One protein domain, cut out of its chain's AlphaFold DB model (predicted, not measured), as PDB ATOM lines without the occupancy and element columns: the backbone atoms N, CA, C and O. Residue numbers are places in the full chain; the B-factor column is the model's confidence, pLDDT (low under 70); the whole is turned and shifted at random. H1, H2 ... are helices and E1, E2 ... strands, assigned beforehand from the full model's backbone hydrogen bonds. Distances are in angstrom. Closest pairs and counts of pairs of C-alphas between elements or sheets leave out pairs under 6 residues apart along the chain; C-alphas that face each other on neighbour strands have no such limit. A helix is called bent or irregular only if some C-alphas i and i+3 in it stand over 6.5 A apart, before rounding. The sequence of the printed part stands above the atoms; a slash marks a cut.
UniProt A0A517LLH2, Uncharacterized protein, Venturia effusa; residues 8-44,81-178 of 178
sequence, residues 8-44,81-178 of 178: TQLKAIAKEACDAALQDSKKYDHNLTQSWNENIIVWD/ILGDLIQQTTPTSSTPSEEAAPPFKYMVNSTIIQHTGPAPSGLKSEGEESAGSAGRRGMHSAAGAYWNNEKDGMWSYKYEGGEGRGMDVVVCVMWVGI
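AT A GLANCE: This is residues 8 to 44 and 81 to 178 of the 178 residues of an uncharacterized protein of Venturia effusa (UniProt A0A517LLH2). A long, twisted sheet of three strands, E1, E3 and E2, has helices H1, H2 and H3 packed over one face and no named helix over the other, while the short H4 stands at the sheet's level between E2 and E3 along the chain. Two loops stick out at opposite ends of this body, residues 93 to 98 and 123 to 130, and the outline is a rod of 67 by 33 by 27 A. The printed part has 135 residues with four named helices and three named strands, in the order H1 H2 H3 E1 E2 H4 E3. The sheet is antiparallel throughout, the class is mixed, and the whole is loose, with a radius of gyration of the C-alphas of 18.6 A.

HOW THE PARTS SIT: Start at H1, residues 8 to 22, which makes a helical hairpin with H2, residues 30 to 41: they touch, closest at the C-alphas of Ala 17 and Ile 40, 5.1 A apart, and run opposite ways at 34 degrees, a shallow tilt only just short of steep. H3, residues 81 to 89, touches H1, closest at the C-alphas of Ile 13 and Ile 81, 6.1 A apart; it only just touches H2, with 3 pairs of C-alphas within 8 A. Look next at E1, residues 104 to 114, an edge strand antiparallel to the inner strand E3, residues 167 to 177; N 109 and O 172 are 2.9 A apart, within hydrogen-bond range. On the other side of E3 is E2, residues 153 to 159, also antiparallel, with N 155 and O 173 at 2.8 A. H1, H2 and H3 on the same face make two layers, helices on one face of a sheet: H1 lies over E3 and E2 at a height over the sheet of 9.4 A, and H2 over E1 at 7.5 A. H3 lies over E1 at 9.4 A. H4, residues 160 to 165, is at the sheet's level and apart from H2 and H3. Every O i to N i+4 pair is within hydrogen-bond range in H1 and H3, against 6 of 8 in H2 and 0 of 2 in H4, where 2 of 3 O i to N i+3 pairs are.

IN THESE COORDINATES: Find C-alpha 8 at (-27.688, 15.735, -134.776), where H1 begins its 21.0 A; H2 is 17.4 A long. H2 is irregular, with C-alphas 31 and 34 at 7.1 A, and H4 only just so, with C-alphas 161 and 164 at 6.7 A. E1 runs 32.7 A from C-alpha 104 at (-16.923, 3.794, -125.055), E2 19.9 A, and E3 33.2 A to C-alpha 177 at (-13.433, 6.448, -124.119).

THE WHOLE: The two C-alphas farthest apart are those of Ser 97 and Gly 127, 68.4 A. Residues 45 to 80 are not printed, and C-alphas 44 and 81 are 11.1 A apart across the cut. The links from H3 to E1 and from E1 to E2 are long, and pLDDT is under 70 at residues 43 to 44, 92 to 101 and 117 to 135.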
ATOM      1  N   THR A   8     -26.414  15.943-134.076       95.81
ATOM      2  CA  THR A   8     -27.688  15.735-134.776       95.81
ATOM      3  C   THR A   8     -28.243  14.325-134.577       95.81
ATOM      4  O   THR A   8     -29.446  14.185-134.373       95.81
ATOM      5  N   GLN A   9     -27.386  13.301-134.575       95.06
ATOM      6  CA  GLN A   9     -27.778  11.915-134.310       95.06
ATOM      7  C   GLN A   9     -28.112  11.705-132.833       95.06
ATOM      8  O   GLN A   9     -29.165  11.154-132.535       95.06
ATOM      9  N   LEU A  10     -27.299  12.234-131.908       95.69
ATOM     10  CA  LEU A  10     -27.608  12.195-130.469       95.69
ATOM     11  C   LEU A  10     -28.973  12.828-130.163       95.69
ATOM     12  O   LEU A  10     -29.769  12.278-129.402       95.69
ATOM     13  N   LYS A  11     -29.272  13.963-130.809       96.06
ATOM     14  CA  LYS A  11     -30.576  14.627-130.717       96.06
ATOM     15  C   LYS A  11     -31.706  13.762-131.262       96.06
ATOM     16  O   LYS A  11     -32.757  13.712-130.632       96.06
ATOM     17  N   ALA A  12     -31.512  13.117-132.412       94.56
ATOM     18  CA  ALA A  12     -32.520  12.242-133.006       94.56
ATOM     19  C   ALA A  12     -32.838  11.052-132.089       94.56
ATOM     20  O   ALA A  12     -33.999  10.875-131.736       94.56
ATOM     21  N   ILE A  13     -31.806  10.347-131.612       93.44
ATOM     22  CA  ILE A  13     -31.917   9.213-130.680       93.44
ATOM     23  C   ILE A  13     -32.672   9.623-129.409       93.44
ATOM     24  O   ILE A  13     -33.657   8.999-129.023       93.44
ATOM     25  N   ALA A  14     -32.251  10.715-128.761       95.50
ATOM     26  CA  ALA A  14     -32.894  11.169-127.533       95.50
ATOM     27  C   ALA A  14     -34.343  11.627-127.769       95.50
ATOM     28  O   ALA A  14     -35.210  11.385-126.932       95.50
ATOM     29  N   LYS A  15     -34.622  12.279-128.906       95.19
ATOM     30  CA  LYS A  15     -35.980  12.690-129.272       95.19
ATOM     31  C   LYS A  15     -36.884  11.475-129.481       95.19
ATOM     32  O   LYS A  15     -37.960  11.450-128.898       95.19
ATOM     33  N   GLU A  16     -36.448  10.500-130.270       93.00
ATOM     34  CA  GLU A  16     -37.203   9.276-130.555       93.00
ATOM     35  C   GLU A  16     -37.485   8.481-129.276       93.00
ATOM     36  O   GLU A  16     -38.627   8.091-129.034       93.00
ATOM     37  N   ALA A  17     -36.489   8.355-128.391       92.12
ATOM     38  CA  ALA A  17     -36.663   7.727-127.084       92.12
ATOM     39  C   ALA A  17     -37.721   8.434-126.220       92.12
ATOM     40  O   ALA A  17     -38.583   7.781-125.628       92.12
ATOM     41  N   CYS A  18     -37.698   9.769-126.166       94.38
ATOM     42  CA  CYS A  18     -38.702  10.540-125.436       94.38
ATOM     43  C   CYS A  18     -40.096  10.471-126.080       94.38
ATOM     44  O   CYS A  18     -41.082  10.358-125.351       94.38
ATOM     45  N   ASP A  19     -40.195  10.538-127.411       92.94
ATOM     46  CA  ASP A  19     -41.467  10.419-128.134       92.94
ATOM     47  C   ASP A  19     -42.119   9.059-127.843       92.94
ATOM     48  O   ASP A  19     -43.288   9.007-127.460       92.94
ATOM     49  N   ALA A  20     -41.350   7.973-127.966       89.31
ATOM     50  CA  ALA A  20     -41.820   6.610-127.747       89.31
ATOM     51  C   ALA A  20     -42.234   6.371-126.289       89.31
ATOM     52  O   ALA A  20     -43.335   5.889-126.028       89.31
ATOM     53  N   ALA A  21     -41.397   6.767-125.323       89.62
ATOM     54  CA  ALA A  21     -41.691   6.583-123.901       89.62
ATOM     55  C   ALA A  21     -42.957   7.328-123.451       89.62
ATOM     56  O   ALA A  21     -43.631   6.905-122.512       89.62
ATOM     57  N   LEU A  22     -43.280   8.441-124.113       91.00
ATOM     58  CA  LEU A  22     -44.403   9.293-123.749       91.00
ATOM     59  C   LEU A  22     -45.622   9.121-124.654       91.00
ATOM     60  O   LEU A  22     -46.640   9.737-124.345       91.00
ATOM     61  N   GLN A  23     -45.572   8.324-125.723       87.88
ATOM     62  CA  GLN A  23     -46.570   8.303-126.805       87.88
ATOM     63  C   GLN A  23     -48.038   8.312-126.323       87.88
ATOM     64  O   GLN A  23     -48.838   9.104-126.819       87.88
ATOM     65  N   ASP A  24     -48.358   7.538-125.280       87.19
ATOM     66  CA  ASP A  24     -49.724   7.344-124.770       87.19
ATOM     67  C   ASP A  24     -50.141   8.357-123.691       87.19
ATOM     68  O   ASP A  24     -51.312   8.456-123.314       87.19
ATOM     69  N   SER A  25     -49.197   9.146-123.179       87.25
ATOM     70  CA  SER A  25     -49.488  10.174-122.180       87.25
ATOM     71  C   SER A  25     -50.065  11.430-122.843       87.25
ATOM     72  O   SER A  25     -49.671  11.824-123.931       87.25
ATOM     73  N   LYS A  26     -51.013  12.109-122.196       90.00
ATOM     74  CA  LYS A  26     -51.496  13.437-122.646       90.00
ATOM     75  C   LYS A  26     -51.145  14.552-121.669       90.00
ATOM     76  O   LYS A  26     -51.279  15.727-121.986       90.00
ATOM     77  N   LYS A  27     -50.715  14.169-120.472       92.06
ATOM     78  CA  LYS A  27     -50.368  15.040-119.356       92.06
ATOM     79  C   LYS A  27     -49.327  14.343-118.488       92.06
ATOM     80  O   LYS A  27     -49.203  13.120-118.549       92.06
ATOM     81  N   TYR A  28     -48.646  15.118-117.657       92.12
ATOM     82  CA  TYR A  28     -47.830  14.598-116.572       92.12
ATOM     83  C   TYR A  28     -48.637  13.660-115.656       92.12
ATOM     84  O   TYR A  28     -49.758  13.982-115.248       92.12
ATOM     85  N   ASP A  29     -48.031  12.530-115.304       92.62
ATOM     86  CA  ASP A  29     -48.515  11.577-114.309       92.62
ATOM     87  C   ASP A  29     -47.319  11.092-113.492       92.62
ATOM     88  O   ASP A  29     -46.404  10.457-114.018       92.62
ATOM     89  N   HIS A  30     -47.325  11.404-112.197       94.12
ATOM     90  CA  HIS A  30     -46.235  11.055-111.295       94.12
ATOM     91  C   HIS A  30     -45.988   9.542-111.239       94.12
ATOM     92  O   HIS A  30     -44.834   9.117-111.225       94.12
ATOM     93  N   ASN A  31     -47.052   8.733-111.291       94.00
ATOM     94  CA  ASN A  31     -46.972   7.275-111.169       94.00
ATOM     95  C   ASN A  31     -46.287   6.617-112.374       94.00
ATOM     96  O   ASN A  31     -45.799   5.496-112.270       94.00
ATOM     97  N   LEU A  32     -46.243   7.310-113.514       91.62
ATOM     98  CA  LEU A  32     -45.643   6.802-114.746       91.62
ATOM     99  C   LEU A  32     -44.208   7.295-114.955       91.62
ATOM    100  O   LEU A  32     -43.502   6.753-115.801       91.62
ATOM    101  N   THR A  33     -43.740   8.276-114.174       92.81
ATOM    102  CA  THR A  33     -42.408   8.883-114.360       92.81
ATOM    103  C   THR A  33     -41.257   7.890-114.250       92.81
ATOM    104  O   THR A  33     -40.278   8.021-114.986       92.81
ATOM    105  N   GLN A  34     -41.376   6.885-113.379       89.25
ATOM    106  CA  GLN A  34     -40.396   5.805-113.291       89.25
ATOM    107  C   GLN A  34     -40.333   5.030-114.613       89.25
ATOM    108  O   GLN A  34     -39.272   4.966-115.230       89.25
ATOM    109  N   SER A  35     -41.479   4.528-115.080       88.06
ATOM    110  CA  SER A  35     -41.568   3.765-116.328       88.06
ATOM    111  C   SER A  35     -41.123   4.589-117.539       88.06
ATOM    112  O   SER A  35     -40.430   4.073-118.408       88.06
ATOM    113  N   TRP A  36     -41.455   5.881-117.599       92.56
ATOM    114  CA  TRP A  36     -40.990   6.769-118.665       92.56
ATOM    115  C   TRP A  36     -39.469   6.928-118.665       92.56
ATOM    116  O   TRP A  36     -38.855   6.806-119.719       92.56
ATOM    117  N   ASN A  37     -38.841   7.155-117.507       92.56
ATOM    118  CA  ASN A  37     -37.382   7.269-117.426       92.56
ATOM    119  C   ASN A  37     -36.676   5.954-117.768       92.56
ATOM    120  O   ASN A  37     -35.703   5.973-118.519       92.56
ATOM    121  N   GLU A  38     -37.178   4.818-117.279       86.31
ATOM    122  CA  GLU A  38     -36.685   3.490-117.669       86.31
ATOM    123  C   GLU A  38     -36.808   3.302-119.187       86.31
ATOM    124  O   GLU A  38     -35.849   2.904-119.849       86.31
ATOM    125  N   ASN A  39     -37.943   3.708-119.764       85.62
ATOM    126  CA  ASN A  39     -38.187   3.630-121.196       85.62
ATOM    127  C   ASN A  39     -37.374   4.607-122.049       85.62
ATOM    128  O   ASN A  39     -37.262   4.367-123.244       85.62
ATOM    129  N   ILE A  40     -36.806   5.663-121.471       91.38
ATOM    130  CA  ILE A  40     -35.882   6.579-122.157       91.38
ATOM    131  C   ILE A  40     -34.443   6.047-122.068       91.38
ATOM    132  O   ILE A  40     -33.708   6.055-123.058       91.38
ATOM    133  N   ILE A  41     -34.030   5.593-120.879       89.94
ATOM    134  CA  ILE A  41     -32.635   5.261-120.555       89.94
ATOM    135  C   ILE A  41     -32.260   3.838-120.991       89.94
ATOM    136  O   ILE A  41     -31.237   3.638-121.648       89.94
ATOM    137  N   VAL A  42     -33.025   2.845-120.531       75.06
ATOM    138  CA  VAL A  42     -32.521   1.485-120.289       75.06
ATOM    139  C   VAL A  42     -32.603   0.602-121.524       75.06
ATOM    140  O   VAL A  42     -33.672   0.146-121.905       75.06
ATOM    141  N   TRP A  43     -31.447   0.237-122.071       57.84
ATOM    142  CA  TRP A  43     -31.301  -1.045-122.760       57.84
ATOM    143  C   TRP A  43     -31.757  -2.154-121.803       57.84
ATOM    144  O   TRP A  43     -31.156  -2.272-120.739       57.84
ATOM    145  N   ASP A  44     -32.812  -2.912-122.115       53.25
ATOM    146  CA  ASP A  44     -33.229  -4.037-121.268       53.25
ATOM    147  C   ASP A  44     -32.564  -5.348-121.754       53.25
ATOM    148  O   ASP A  44     -33.082  -6.013-122.660       53.25
ATOM    149  N   ILE A  81     -31.824   4.978-125.519       90.75
ATOM    150  CA  ILE A  81     -30.627   5.773-125.834       90.75
ATOM    151  C   ILE A  81     -29.345   4.939-125.710       90.75
ATOM    152  O   ILE A  81     -28.485   5.004-126.582       90.75
ATOM    153  N   LEU A  82     -29.214   4.128-124.654       88.06
ATOM    154  CA  LEU A  82     -28.033   3.278-124.463       88.06
ATOM    155  C   LEU A  82     -27.853   2.237-125.577       88.06
ATOM    156  O   LEU A  82     -26.726   2.020-126.016       88.06
ATOM    157  N   GLY A  83     -28.942   1.611-126.033       83.38
ATOM    158  CA  GLY A  83     -28.893   0.603-127.092       83.38
ATOM    159  C   GLY A  83     -28.413   1.202-128.412       83.38
ATOM    160  O   GLY A  83     -27.456   0.701-129.002       83.38
ATOM    161  N   ASP A  84     -29.004   2.330-128.806       87.44
ATOM    162  CA  ASP A  84     -28.677   3.008-130.062       87.44
ATOM    163  C   ASP A  84     -27.241   3.537-130.075       87.44
ATOM    164  O   ASP A  84     -26.544   3.419-131.085       87.44
ATOM    165  N   LEU A  85     -26.771   4.082-128.946       89.06
ATOM    166  CA  LEU A  85     -25.389   4.537-128.798       89.06
ATOM    167  C   LEU A  85     -24.401   3.388-128.979       89.06
ATOM    168  O   LEU A  85     -23.454   3.522-129.753       89.06
ATOM    169  N   ILE A  86     -24.613   2.263-128.292       86.25
ATOM    170  CA  ILE A  86     -23.717   1.102-128.380       86.25
ATOM    171  C   ILE A  86     -23.728   0.545-129.804       86.25
ATOM    172  O   ILE A  86     -22.665   0.319-130.381       86.25
ATOM    173  N   GLN A  87     -24.910   0.371-130.398       83.88
ATOM    174  CA  GLN A  87     -25.047  -0.197-131.736       83.88
ATOM    175  C   GLN A  87     -24.372   0.668-132.806       83.88
ATOM    176  O   GLN A  87     -23.692   0.133-133.677       83.88
ATOM    177  N   GLN A  88     -24.533   1.992-132.746       86.75
ATOM    178  CA  GLN A  88     -23.992   2.897-133.765       86.75
ATOM    179  C   GLN A  88     -22.488   3.159-133.617       86.75
ATOM    180  O   GLN A  88     -21.852   3.605-134.570       86.75
ATOM    181  N   THR A  89     -21.912   2.900-132.442       88.06
ATOM    182  CA  THR A  89     -20.495   3.192-132.159       88.06
ATOM    183  C   THR A  89     -19.615   1.948-132.096       88.06
ATOM    184  O   THR A  89     -18.393   2.070-132.170       88.06
ATOM    185  N   THR A  90     -20.202   0.750-132.001       84.81
ATOM    186  CA  THR A  90     -19.449  -0.510-132.034       84.81
ATOM    187  C   THR A  90     -19.010  -0.829-133.471       84.81
ATOM    188  O   THR A  90     -19.856  -0.900-134.365       84.81
ATOM    189  N   PRO A  91     -17.705  -1.035-133.735       78.56
ATOM    190  CA  PRO A  91     -17.221  -1.362-135.074       78.56
ATOM    191  C   PRO A  91     -17.810  -2.679-135.597       78.56
ATOM    192  O   PRO A  91     -17.828  -3.687-134.892       78.56
ATOM    193  N   THR A  92     -18.237  -2.712-136.861       66.19
ATOM    194  CA  THR A  92     -18.622  -3.967-137.529       66.19
ATOM    195  C   THR A  92     -17.362  -4.675-138.036       66.19
ATOM    196  O   THR A  92     -16.774  -4.250-139.028       66.19
ATOM    197  N   SER A  93     -16.914  -5.735-137.356       59.69
ATOM    198  CA  SER A  93     -15.783  -6.552-137.820       59.69
ATOM    199  C   SER A  93     -16.183  -7.389-139.041       59.69
ATOM    200  O   SER A  93     -17.204  -8.075-139.030       59.69
ATOM    201  N   SER A  94     -15.368  -7.363-140.098       56.03
ATOM    202  CA  SER A  94     -15.519  -8.224-141.281       56.03
ATOM    203  C   SER A  94     -15.030  -9.662-141.055       56.03
ATOM    204  O   SER A  94     -15.158 -10.497-141.949       56.03
ATOM    205  N   THR A  95     -14.458  -9.957-139.883       54.50
ATOM    206  CA  THR A  95     -13.808 -11.235-139.572       54.50
ATOM    207  C   THR A  95     -14.526 -11.896-138.386       54.50
ATOM    208  O   THR A  95     -14.551 -11.303-137.309       54.50
ATOM    209  N   PRO A  96     -15.086 -13.116-138.518       54.44
ATOM    210  CA  PRO A  96     -15.929 -13.748-137.487       54.44
ATOM    211  C   PRO A  96     -15.241 -14.092-136.151       54.44
ATOM    212  O   PRO A  96     -15.876 -14.687-135.285       54.44
ATOM    213  N   SER A  97     -13.943 -13.816-136.004       53.84
ATOM    214  CA  SER A  97     -13.084 -14.373-134.946       53.84
ATOM    215  C   SER A  97     -12.663 -13.367-133.869       53.84
ATOM    216  O   SER A  97     -12.110 -13.783-132.857       53.84
ATOM    217  N   GLU A  98     -12.925 -12.073-134.062       56.00
ATOM    218  CA  GLU A  98     -12.673 -11.022-133.068       56.00
ATOM    219  C   GLU A  98     -13.931 -10.156-132.939       56.00
ATOM    220  O   GLU A  98     -14.224  -9.324-133.803       56.00
ATOM    221  N   GLU A  99     -14.702 -10.371-131.869       55.75
ATOM    222  CA  GLU A  99     -15.729  -9.416-131.447       55.75
ATOM    223  C   GLU A  99     -15.031  -8.117-131.031       55.75
ATOM    224  O   GLU A  99     -14.282  -8.077-130.053       55.75
ATOM    225  N   ALA A 100     -15.254  -7.045-131.794       64.19
ATOM    226  CA  ALA A 100     -14.752  -5.727-131.438       64.19
ATOM    227  C   ALA A 100     -15.444  -5.251-130.150       64.19
ATOM    228  O   ALA A 100     -16.670  -5.143-130.100       64.19
ATOM    229  N   ALA A 101     -14.664  -4.963-129.106       69.88
ATOM    230  CA  ALA A 101     -15.198  -4.399-127.871       69.88
ATOM    231  C   ALA A 101     -15.766  -2.982-128.116       69.88
ATOM    232  O   ALA A 101     -15.200  -2.235-128.922       69.88
ATOM    233  N   PRO A 102     -16.845  -2.569-127.417       76.94
ATOM    234  CA  PRO A 102     -17.371  -1.211-127.525       76.94
ATOM    235  C   PRO A 102     -16.298  -0.167-127.164       76.94
ATOM    236  O   PRO A 102     -15.676  -0.289-126.107       76.94
ATOM    237  N   PRO A 103     -16.083   0.878-127.986       88.75
ATOM    238  CA  PRO A 103     -14.998   1.842-127.767       88.75
ATOM    239  C   PRO A 103     -15.274   2.851-126.640       88.75
ATOM    240  O   PRO A 103     -14.388   3.619-126.265       88.75
ATOM    241  N   PHE A 104     -16.492   2.861-126.090       92.38
ATOM    242  CA  PHE A 104     -16.923   3.794-125.055       92.38
ATOM    243  C   PHE A 104     -17.748   3.096-123.973       92.38
ATOM    244  O   PHE A 104     -18.487   2.147-124.234       92.38
ATOM    245  N   LYS A 105     -17.682   3.635-122.755       91.50
ATOM    246  CA  LYS A 105     -18.677   3.415-121.699       91.50
ATOM    247  C   LYS A 105     -19.651   4.585-121.702       91.50
ATOM    248  O   LYS A 105     -19.215   5.727-121.823       91.50
ATOM    249  N   TYR A 106     -20.937   4.307-121.522       92.31
ATOM    250  CA  TYR A 106     -21.986   5.326-121.528       92.31
ATOM    251  C   TYR A 106     -22.689   5.432-120.182       92.31
ATOM    252  O   TYR A 106     -22.940   4.429-119.515       92.31
ATOM    253  N   MET A 107     -23.066   6.656-119.823       92.56
ATOM    254  CA  MET A 107     -24.001   6.945-118.743       92.56
ATOM    255  C   MET A 107     -25.097   7.851-119.292       92.56
ATOM    256  O   MET A 107     -24.809   8.861-119.931       92.56
ATOM    257  N   VAL A 108     -26.356   7.500-119.041       94.00
ATOM    258  CA  VAL A 108     -27.508   8.302-119.466       94.00
ATOM    259  C   VAL A 108     -28.342   8.639-118.240       94.00
ATOM    260  O   VAL A 108     -28.769   7.753-117.504       94.00
ATOM    261  N   ASN A 109     -28.564   9.930-118.017       94.62
ATOM    262  CA  ASN A 109     -29.486  10.442-117.014       94.62
ATOM    263  C   ASN A 109     -30.706  11.037-117.724       94.62
ATOM    264  O   ASN A 109     -30.555  11.807-118.668       94.62
ATOM    265  N   SER A 110     -31.903  10.692-117.256       95.12
ATOM    266  CA  SER A 110     -33.159  11.306-117.683       95.12
ATOM    267  C   SER A 110     -33.872  11.870-116.462       95.12
ATOM    268  O   SER A 110     -33.991  11.198-115.437       95.12
ATOM    269  N   THR A 111     -34.326  13.115-116.567       95.38
ATOM    270  CA  THR A 111     -35.044  13.833-115.512       95.38
ATOM    271  C   THR A 111     -36.356  14.377-116.068       95.38
ATOM    272  O   THR A 111     -36.347  15.119-117.050       95.38
ATOM    273  N   ILE A 112     -37.477  14.049-115.418       94.88
ATOM    274  CA  ILE A 112     -38.819  14.542-115.761       94.88
ATOM    275  C   ILE A 112     -39.265  15.532-114.687       94.88
ATOM    276  O   ILE A 112     -39.254  15.216-113.498       94.88
ATOM    277  N   ILE A 113     -39.671  16.727-115.104       92.75
ATOM    278  CA  ILE A 113     -39.974  17.855-114.222       92.75
ATOM    279  C   ILE A 113     -41.420  18.267-114.449       92.75
ATOM    280  O   ILE A 113     -41.781  18.693-115.542       92.75
ATOM    281  N   GLN A 114     -42.246  18.186-113.411       92.75
ATOM    282  CA  GLN A 114     -43.622  18.670-113.474       92.75
ATOM    283  C   GLN A 114     -43.668  20.206-113.494       92.75
ATOM    284  O   GLN A 114     -42.998  20.870-112.695       92.75
ATOM    285  N   HIS A 115     -44.513  20.785-114.348       90.94
ATOM    286  CA  HIS A 115     -44.837  22.212-114.285       90.94
ATOM    287  C   HIS A 115     -45.742  22.520-113.081       90.94
ATOM    288  O   HIS A 115     -46.606  21.736-112.707       90.94
ATOM    289  N   THR A 116     -45.544  23.674-112.446       77.38
ATOM    290  CA  THR A 116     -46.285  24.111-111.244       77.38
ATOM    291  C   THR A 116     -47.586  24.850-111.513       77.38
ATOM    292  O   THR A 116     -48.351  25.068-110.577       77.38
ATOM    293  N   GLY A 117     -47.827  25.269-112.755       66.38
ATOM    294  CA  GLY A 117     -49.063  25.942-113.150       66.38
ATOM    295  C   GLY A 117     -50.211  24.972-113.442       66.38
ATOM    296  O   GLY A 117     -49.976  23.770-113.581       66.38
ATOM    297  N   PRO A 118     -51.453  25.479-113.569       56.56
ATOM    298  CA  PRO A 118     -52.548  24.678-114.099       56.56
ATOM    299  C   PRO A 118     -52.119  24.072-115.440       56.56
ATOM    300  O   PRO A 118     -51.539  24.762-116.281       56.56
ATOM    301  N   ALA A 119     -52.355  22.768-115.613       52.16
ATOM    302  CA  ALA A 119     -52.108  22.108-116.888       52.16
ATOM    303  C   ALA A 119     -52.872  22.875-117.981       52.16
ATOM    304  O   ALA A 119     -54.026  23.238-117.729       52.16
ATOM    305  N   PRO A 120     -52.286  23.124-119.168       50.97
ATOM    306  CA  PRO A 120     -53.054  23.657-120.280       50.97
ATOM    307  C   PRO A 120     -54.168  22.649-120.565       50.97
ATOM    308  O   PRO A 120     -53.934  21.552-121.072       50.97
ATOM    309  N   SER A 121     -55.389  22.969-120.141       45.69
ATOM    310  CA  SER A 121     -56.559  22.163-120.426       45.69
ATOM    311  C   SER A 121     -56.701  22.118-121.939       45.69
ATOM    312  O   SER A 121     -56.996  23.130-122.568       45.69
ATOM    313  N   GLY A 122     -56.469  20.950-122.530       48.03
ATOM    314  CA  GLY A 122     -56.581  20.705-123.965       48.03
ATOM    315  C   GLY A 122     -58.003  20.793-124.534       48.03
ATOM    316  O   GLY A 122     -58.294  20.094-125.498       48.03
ATOM    317  N   LEU A 123     -58.887  21.629-123.984       40.34
ATOM    318  CA  LEU A 123     -60.054  22.123-124.709       40.34
ATOM    319  C   LEU A 123     -59.795  23.588-125.057       40.34
ATOM    320  O   LEU A 123     -59.883  24.468-124.207       40.34
ATOM    321  N   LYS A 124     -59.465  23.832-126.328       39.88
ATOM    322  CA  LYS A 124     -59.511  25.170-126.916       39.88
ATOM    323  C   LYS A 124     -60.975  25.612-126.944       39.88
ATOM    324  O   LYS A 124     -61.724  25.164-127.807       39.88
ATOM    325  N   SER A 125     -61.394  26.457-126.010       36.78
ATOM    326  CA  SER A 125     -62.523  27.355-126.245       36.78
ATOM    327  C   SER A 125     -62.028  28.467-127.169       36.78
ATOM    328  O   SER A 125     -61.040  29.134-126.864       36.78
ATOM    329  N   GLU A 126     -62.648  28.600-128.338       37.12
ATOM    330  CA  GLU A 126     -62.332  29.664-129.289       37.12
ATOM    331  C   GLU A 126     -62.622  31.028-128.655       37.12
ATOM    332  O   GLU A 126     -63.753  31.303-128.261       37.12
ATOM    333  N   GLY A 127     -61.588  31.870-128.575       43.47
ATOM    334  CA  GLY A 127     -61.716  33.280-128.214       43.47
ATOM    335  C   GLY A 127     -61.115  33.665-126.866       43.47
ATOM    336  O   GLY A 127     -61.851  34.117-126.003       43.47
ATOM    337  N   GLU A 128     -59.795  33.549-126.696       35.50
ATOM    338  CA  GLU A 128     -59.041  34.447-125.806       35.50
ATOM    339  C   GLU A 128     -57.534  34.380-126.113       35.50
ATOM    340  O   GLU A 128     -56.925  33.308-126.163       35.50
ATOM    341  N   GLU A 129     -56.948  35.544-126.398       42.28
ATOM    342  CA  GLU A 129     -55.517  35.732-126.631       42.28
ATOM    343  C   GLU A 129     -54.717  35.644-125.321       42.28
ATOM    344  O   GLU A 129     -55.168  36.060-124.258       42.28
ATOM    345  N   SER A 130     -53.470  35.177-125.454       38.09
ATOM    346  CA  SER A 130     -52.425  35.024-124.429       38.09
ATOM    347  C   SER A 130     -52.496  33.758-123.568       38.09
ATOM    348  O   SER A 130     -52.967  33.739-122.433       38.09
ATOM    349  N   ALA A 131     -51.869  32.711-124.110       42.50
ATOM    350  CA  ALA A 131     -51.433  31.507-123.421       42.50
ATOM    351  C   ALA A 131     -50.807  31.815-122.048       42.50
ATOM    352  O   ALA A 131     -49.701  32.352-121.947       42.50
ATOM    353  N   GLY A 132     -51.502  31.427-120.978       42.03
ATOM    354  CA  GLY A 132     -50.915  31.357-119.650       42.03
ATOM    355  C   GLY A 132     -49.809  30.307-119.649       42.03
ATOM    356  O   GLY A 132     -50.089  29.112-119.603       42.03
ATOM    357  N   SER A 133     -48.553  30.749-119.727       50.62
ATOM    358  CA  SER A 133     -47.370  29.921-119.477       50.62
ATOM    359  C   SER A 133     -47.579  29.191-118.151       50.62
ATOM    360  O   SER A 133     -47.541  29.826-117.093       50.62
ATOM    361  N   ALA A 134     -47.794  27.875-118.190       57.75
ATOM    362  CA  ALA A 134     -47.805  27.053-116.988       57.75
ATOM    363  C   ALA A 134     -46.534  27.382-116.188       57.75
ATOM    364  O   ALA A 134     -45.424  27.277-116.706       57.75
ATOM    365  N   GLY A 135     -46.688  27.877-114.954       62.78
ATOM    366  CA  GLY A 135     -45.551  28.335-114.158       62.78
ATOM    367  C   GLY A 135     -44.504  27.228-114.054       62.78
ATOM    368  O   GLY A 135     -44.805  26.146-113.548       62.78
ATOM    369  N   ARG A 136     -43.290  27.468-114.553       71.56
ATOM    370  CA  ARG A 136     -42.185  26.504-114.491       71.56
ATOM    371  C   ARG A 136     -41.499  26.608-113.130       71.56
ATOM    372  O   ARG A 136     -41.206  27.710-112.672       71.56
ATOM    373  N   ARG A 137     -41.187  25.470-112.505       72.44
ATOM    374  CA  ARG A 137     -40.214  25.455-111.403       72.44
ATOM    375  C   ARG A 137     -38.833  25.727-112.001       72.44
ATOM    376  O   ARG A 137     -38.468  25.108-112.997       72.44
ATOM    377  N   GLY A 138     -38.066  26.639-111.409       76.94
ATOM    378  CA  GLY A 138     -36.659  26.797-111.768       76.94
ATOM    379  C   GLY A 138     -35.880  25.540-111.380       76.94
ATOM    380  O   GLY A 138     -35.981  25.087-110.242       76.94
ATOM    381  N   MET A 139     -35.108  24.980-112.310       83.94
ATOM    382  CA  MET A 139     -34.182  23.880-112.042       83.94
ATOM    383  C   MET A 139     -32.828  24.210-112.666       83.94
ATOM    384  O   MET A 139     -32.743  24.470-113.865       83.94
ATOM    385  N   HIS A 140     -31.776  24.208-111.849       89.31
ATOM    386  CA  HIS A 140     -30.395  24.321-112.304       89.31
ATOM    387  C   HIS A 140     -29.717  22.963-112.138       89.31
ATOM    388  O   HIS A 140     -29.809  22.360-111.072       89.31
ATOM    389  N   SER A 141     -29.053  22.487-113.189       90.12
ATOM    390  CA  SER A 141     -28.283  21.246-113.167       90.12
ATOM    391  C   SER A 141     -26.893  21.512-113.726       90.12
ATOM    392  O   SER A 141     -26.753  22.156-114.766       90.12
ATOM    393  N   ALA A 142     -25.880  21.024-113.019       93.50
ATOM    394  CA  ALA A 142     -24.480  21.101-113.397       93.50
ATOM    395  C   ALA A 142     -23.830  19.739-113.135       93.50
ATOM    396  O   ALA A 142     -24.149  19.075-112.149       93.50
ATOM    397  N   ALA A 143     -22.914  19.336-114.009       91.44
ATOM    398  CA  ALA A 143     -22.116  18.130-113.849       91.44
ATOM    399  C   ALA A 143     -20.637  18.478-114.031       91.44
ATOM    400  O   ALA A 143     -20.284  19.309-114.868       91.44
ATOM    401  N   GLY A 144     -19.784  17.850-113.227       93.44
ATOM    402  CA  GLY A 144     -18.333  17.947-113.322       93.44
ATOM    403  C   GLY A 144     -17.727  16.551-113.360       93.44
ATOM    404  O   GLY A 144     -18.310  15.608-112.823       93.44
ATOM    405  N   ALA A 145     -16.568  16.417-113.994       94.06
ATOM    406  CA  ALA A 145     -15.864  15.151-114.113       94.06
ATOM    407  C   ALA A 145     -14.348  15.365-114.042       94.06
ATOM    408  O   ALA A 145     -13.836  16.408-114.449       94.06
ATOM    409  N   TYR A 146     -13.644  14.358-113.527       95.88
ATOM    410  CA  TYR A 146     -12.195  14.236-113.637       95.88
ATOM    411  C   TYR A 146     -11.900  13.116-114.633       95.88
ATOM    412  O   TYR A 146     -12.108  11.944-114.322       95.88
ATOM    413  N   TRP A 147     -11.514  13.487-115.851       95.31
ATOM    414  CA  TRP A 147     -11.514  12.574-116.994       95.31
ATOM    415  C   TRP A 147     -10.503  12.977-118.069       95.31
ATOM    416  O   TRP A 147      -9.788  13.974-117.930       95.31
ATOM    417  N   ASN A 148     -10.445  12.214-119.157       95.06
ATOM    418  CA  ASN A 148      -9.639  12.552-120.315       95.06
ATOM    419  C   ASN A 148     -10.362  13.581-121.204       95.06
ATOM    420  O   ASN A 148     -11.320  13.257-121.900       95.06
ATOM    421  N   ASN A 149      -9.835  14.807-121.259       92.75
ATOM    422  CA  ASN A 149     -10.411  15.919-122.033       92.75
ATOM    423  C   ASN A 149     -10.445  15.702-123.560       92.75
ATOM    424  O   ASN A 149     -11.113  16.451-124.279       92.75
ATOM    425  N   GLU A 150      -9.704  14.725-124.078       92.06
ATOM    426  CA  GLU A 150      -9.661  14.424-125.510       92.06
ATOM    427  C   GLU A 150     -10.721  13.399-125.919       92.06
ATOM    428  O   GLU A 150     -11.288  13.522-127.010       92.06
ATOM    429  N   LYS A 151     -10.992  12.419-125.046       92.31
ATOM    430  CA  LYS A 151     -11.813  11.232-125.340       92.31
ATOM    431  C   LYS A 151     -13.184  11.235-124.667       92.31
ATOM    432  O   LYS A 151     -14.136  10.696-125.228       92.31
ATOM    433  N   ASP A 152     -13.280  11.833-123.487       96.31
ATOM    434  CA  ASP A 152     -14.459  11.745-122.630       96.31
ATOM    435  C   ASP A 152     -15.330  12.982-122.809       96.31
ATOM    436  O   ASP A 152     -14.888  14.006-123.339       96.31
ATOM    437  N   GLY A 153     -16.592  12.896-122.403       96.12
ATOM    438  CA  GLY A 153     -17.475  14.034-122.551       96.12
ATOM    439  C   GLY A 153     -18.899  13.841-122.097       96.12
ATOM    440  O   GLY A 153     -19.317  12.762-121.686       96.12
ATOM    441  N   MET A 154     -19.647  14.937-122.181       96.06
ATOM    442  CA  MET A 154     -21.072  14.953-121.909       96.06
ATOM    443  C   MET A 154     -21.819  15.851-122.886       96.06
ATOM    444  O   MET A 154     -21.280  16.819-123.425       96.06
ATOM    445  N   TRP A 155     -23.092  15.542-123.066       96.75
ATOM    446  CA  TRP A 155     -24.032  16.302-123.860       96.75
ATOM    447  C   TRP A 155     -25.401  16.275-123.184       96.75
ATOM    448  O   TRP A 155     -25.848  15.227-122.724       96.75
ATOM    449  N   SER A 156     -26.072  17.424-123.150       96.00
ATOM    450  CA  SER A 156     -27.402  17.564-122.556       96.00
ATOM    451  C   SER A 156     -28.416  18.016-123.596       96.00
ATOM    452  O   SER A 156     -28.127  18.855-124.450       96.00
ATOM    453  N   TYR A 157     -29.630  17.496-123.478       96.38
ATOM    454  CA  TYR A 157     -30.751  17.770-124.358       96.38
ATOM    455  C   TYR A 157     -32.025  17.974-123.559       96.38
ATOM    456  O   TYR A 157     -32.391  17.158-122.717       96.38
ATOM    457  N   LYS A 158     -32.721  19.069-123.853       95.62
ATOM    458  CA  LYS A 158     -34.072  19.310-123.373       95.62
ATOM    459  C   LYS A 158     -35.052  18.894-124.463       95.62
ATOM    460  O   LYS A 158     -34.984  19.395-125.582       95.62
ATOM    461  N   TYR A 159     -35.937  17.963-124.139       95.50
ATOM    462  CA  TYR A 159     -36.951  17.473-125.056       95.50
ATOM    463  C   TYR A 159     -38.169  18.401-125.062       95.50
ATOM    464  O   TYR A 159     -38.833  18.600-124.044       95.50
ATOM    465  N   GLU A 160     -38.476  18.941-126.238       90.75
ATOM    466  CA  GLU A 160     -39.522  19.956-126.420       90.75
ATOM    467  C   GLU A 160     -40.949  19.374-126.407       90.75
ATOM    468  O   GLU A 160     -41.912  20.077-126.112       90.75
ATOM    469  N   GLY A 161     -41.125  18.072-126.670       89.56
ATOM    470  CA  GLY A 161     -42.458  17.451-126.729       89.56
ATOM    471  C   GLY A 161     -43.140  17.248-125.365       89.56
ATOM    472  O   GLY A 161     -44.279  16.776-125.311       89.56
ATOM    473  N   GLY A 162     -42.463  17.595-124.265       87.25
ATOM    474  CA  GLY A 162     -43.022  17.575-122.912       87.25
ATOM    475  C   GLY A 162     -43.893  18.792-122.586       87.25
ATOM    476  O   GLY A 162     -44.833  18.667-121.802       87.25
ATOM    477  N   GLU A 163     -43.632  19.950-123.207       86.62
ATOM    478  CA  GLU A 163     -44.213  21.230-122.775       86.62
ATOM    479  C   GLU A 163     -45.745  21.226-122.837       86.62
ATOM    480  O   GLU A 163     -46.414  21.539-121.853       86.62
ATOM    481  N   GLY A 164     -46.315  20.748-123.948       85.81
ATOM    482  CA  GLY A 164     -47.767  20.610-124.111       85.81
ATOM    483  C   GLY A 164     -48.423  19.602-123.157       85.81
ATOM    484  O   GLY A 164     -49.646  19.546-123.073       85.81
ATOM    485  N   ARG A 165     -47.627  18.812-122.429       89.31
ATOM    486  CA  ARG A 165     -48.070  17.802-121.455       89.31
ATOM    487  C   ARG A 165     -47.896  18.287-120.011       89.31
ATOM    488  O   ARG A 165     -48.166  17.527-119.083       89.31
ATOM    489  N   GLY A 166     -47.459  19.533-119.800       89.88
ATOM    490  CA  GLY A 166     -47.237  20.103-118.469       89.88
ATOM    491  C   GLY A 166     -45.982  19.569-117.774       89.88
ATOM    492  O   GLY A 166     -45.960  19.452-116.545       89.88
ATOM    493  N   MET A 167     -44.959  19.191-118.543       92.62
ATOM    494  CA  MET A 167     -43.679  18.727-118.010       92.62
ATOM    495  C   MET A 167     -42.497  19.098-118.904       92.62
ATOM    496  O   MET A 167     -42.646  19.343-120.093       92.62
ATOM    497  N   ASP A 168     -41.298  19.111-118.337       93.19
ATOM    498  CA  ASP A 168     -40.040  19.163-119.078       93.19
ATOM    499  C   ASP A 168     -39.319  17.818-118.933       93.19
ATOM    500  O   ASP A 168     -39.356  17.208-117.864       93.19
ATOM    501  N   VAL A 169     -38.647  17.361-119.993       95.00
ATOM    502  CA  VAL A 169     -37.766  16.185-119.939       95.00
ATOM    503  C   VAL A 169     -36.363  16.613-120.344       95.00
ATOM    504  O   VAL A 169     -36.173  17.224-121.396       95.00
ATOM    505  N   VAL A 170     -35.381  16.320-119.496       95.94
ATOM    506  CA  VAL A 170     -33.968  16.623-119.737       95.94
ATOM    507  C   VAL A 170     -33.186  15.320-119.742       95.94
ATOM    508  O   VAL A 170     -33.215  14.573-118.769       95.94
ATOM    509  N   VAL A 171     -32.478  15.075-120.838       96.38
ATOM    510  CA  VAL A 171     -31.598  13.928-121.048       96.38
ATOM    511  C   VAL A 171     -30.155  14.414-121.017       96.38
ATOM    512  O   VAL A 171     -29.812  15.396-121.670       96.38
ATOM    513  N   CYS A 172     -29.298  13.717-120.287       96.19
ATOM    514  CA  CYS A 172     -27.858  13.923-120.280       96.19
ATOM    515  C   CYS A 172     -27.174  12.613-120.668       96.19
ATOM    516  O   CYS A 172     -27.403  11.585-120.033       96.19
ATOM    517  N   VAL A 173     -26.346  12.656-121.708       95.81
ATOM    518  CA  VAL A 173     -25.508  11.545-122.157       95.81
ATOM    519  C   VAL A 173     -24.066  11.882-121.820       95.81
ATOM    520  O   VAL A 173     -23.553  12.911-122.249       95.81
ATOM    521  N   MET A 174     -23.406  10.999-121.088       95.56
ATOM    522  CA  MET A 174     -21.981  11.044-120.796       95.56
ATOM    523  C   MET A 174     -21.299   9.825-121.416       95.56
ATOM    524  O   MET A 174     -21.873   8.735-121.439       95.56
ATOM    525  N   TRP A 175     -20.082  10.010-121.917       95.81
ATOM    526  CA  TRP A 175     -19.259   8.939-122.466       95.81
ATOM    527  C   TRP A 175     -17.836   8.995-121.917       95.81
ATOM    528  O   TRP A 175     -17.287  10.069-121.666       95.81
ATOM    529  N   VAL A 176     -17.245   7.813-121.762       95.56
ATOM    530  CA  VAL A 176     -15.844   7.614-121.382       95.56
ATOM    531  C   VAL A 176     -15.197   6.713-122.426       95.56
ATOM    532  O   VAL A 176     -15.637   5.576-122.601       95.56
ATOM    533  N   GLY A 177     -14.193   7.219-123.138       93.19
ATOM    534  CA  GLY A 177     -13.433   6.448-124.119       93.19
ATOM    535  C   GLY A 177     -12.538   5.413-123.441       93.19
ATOM    536  O   GLY A 177     -11.935   5.696-122.403       93.19
ATOM    537  N   ILE A 178     -12.463   4.215-124.023       88.19
ATOM    538  CA  ILE A 178     -11.622   3.109-123.534       88.19
ATOM    539  C   ILE A 178     -10.220   3.170-124.167       88.19
ATOM    540  O   ILE A 178     -10.065   3.695-125.298       88.19
TER     541      ILE A 178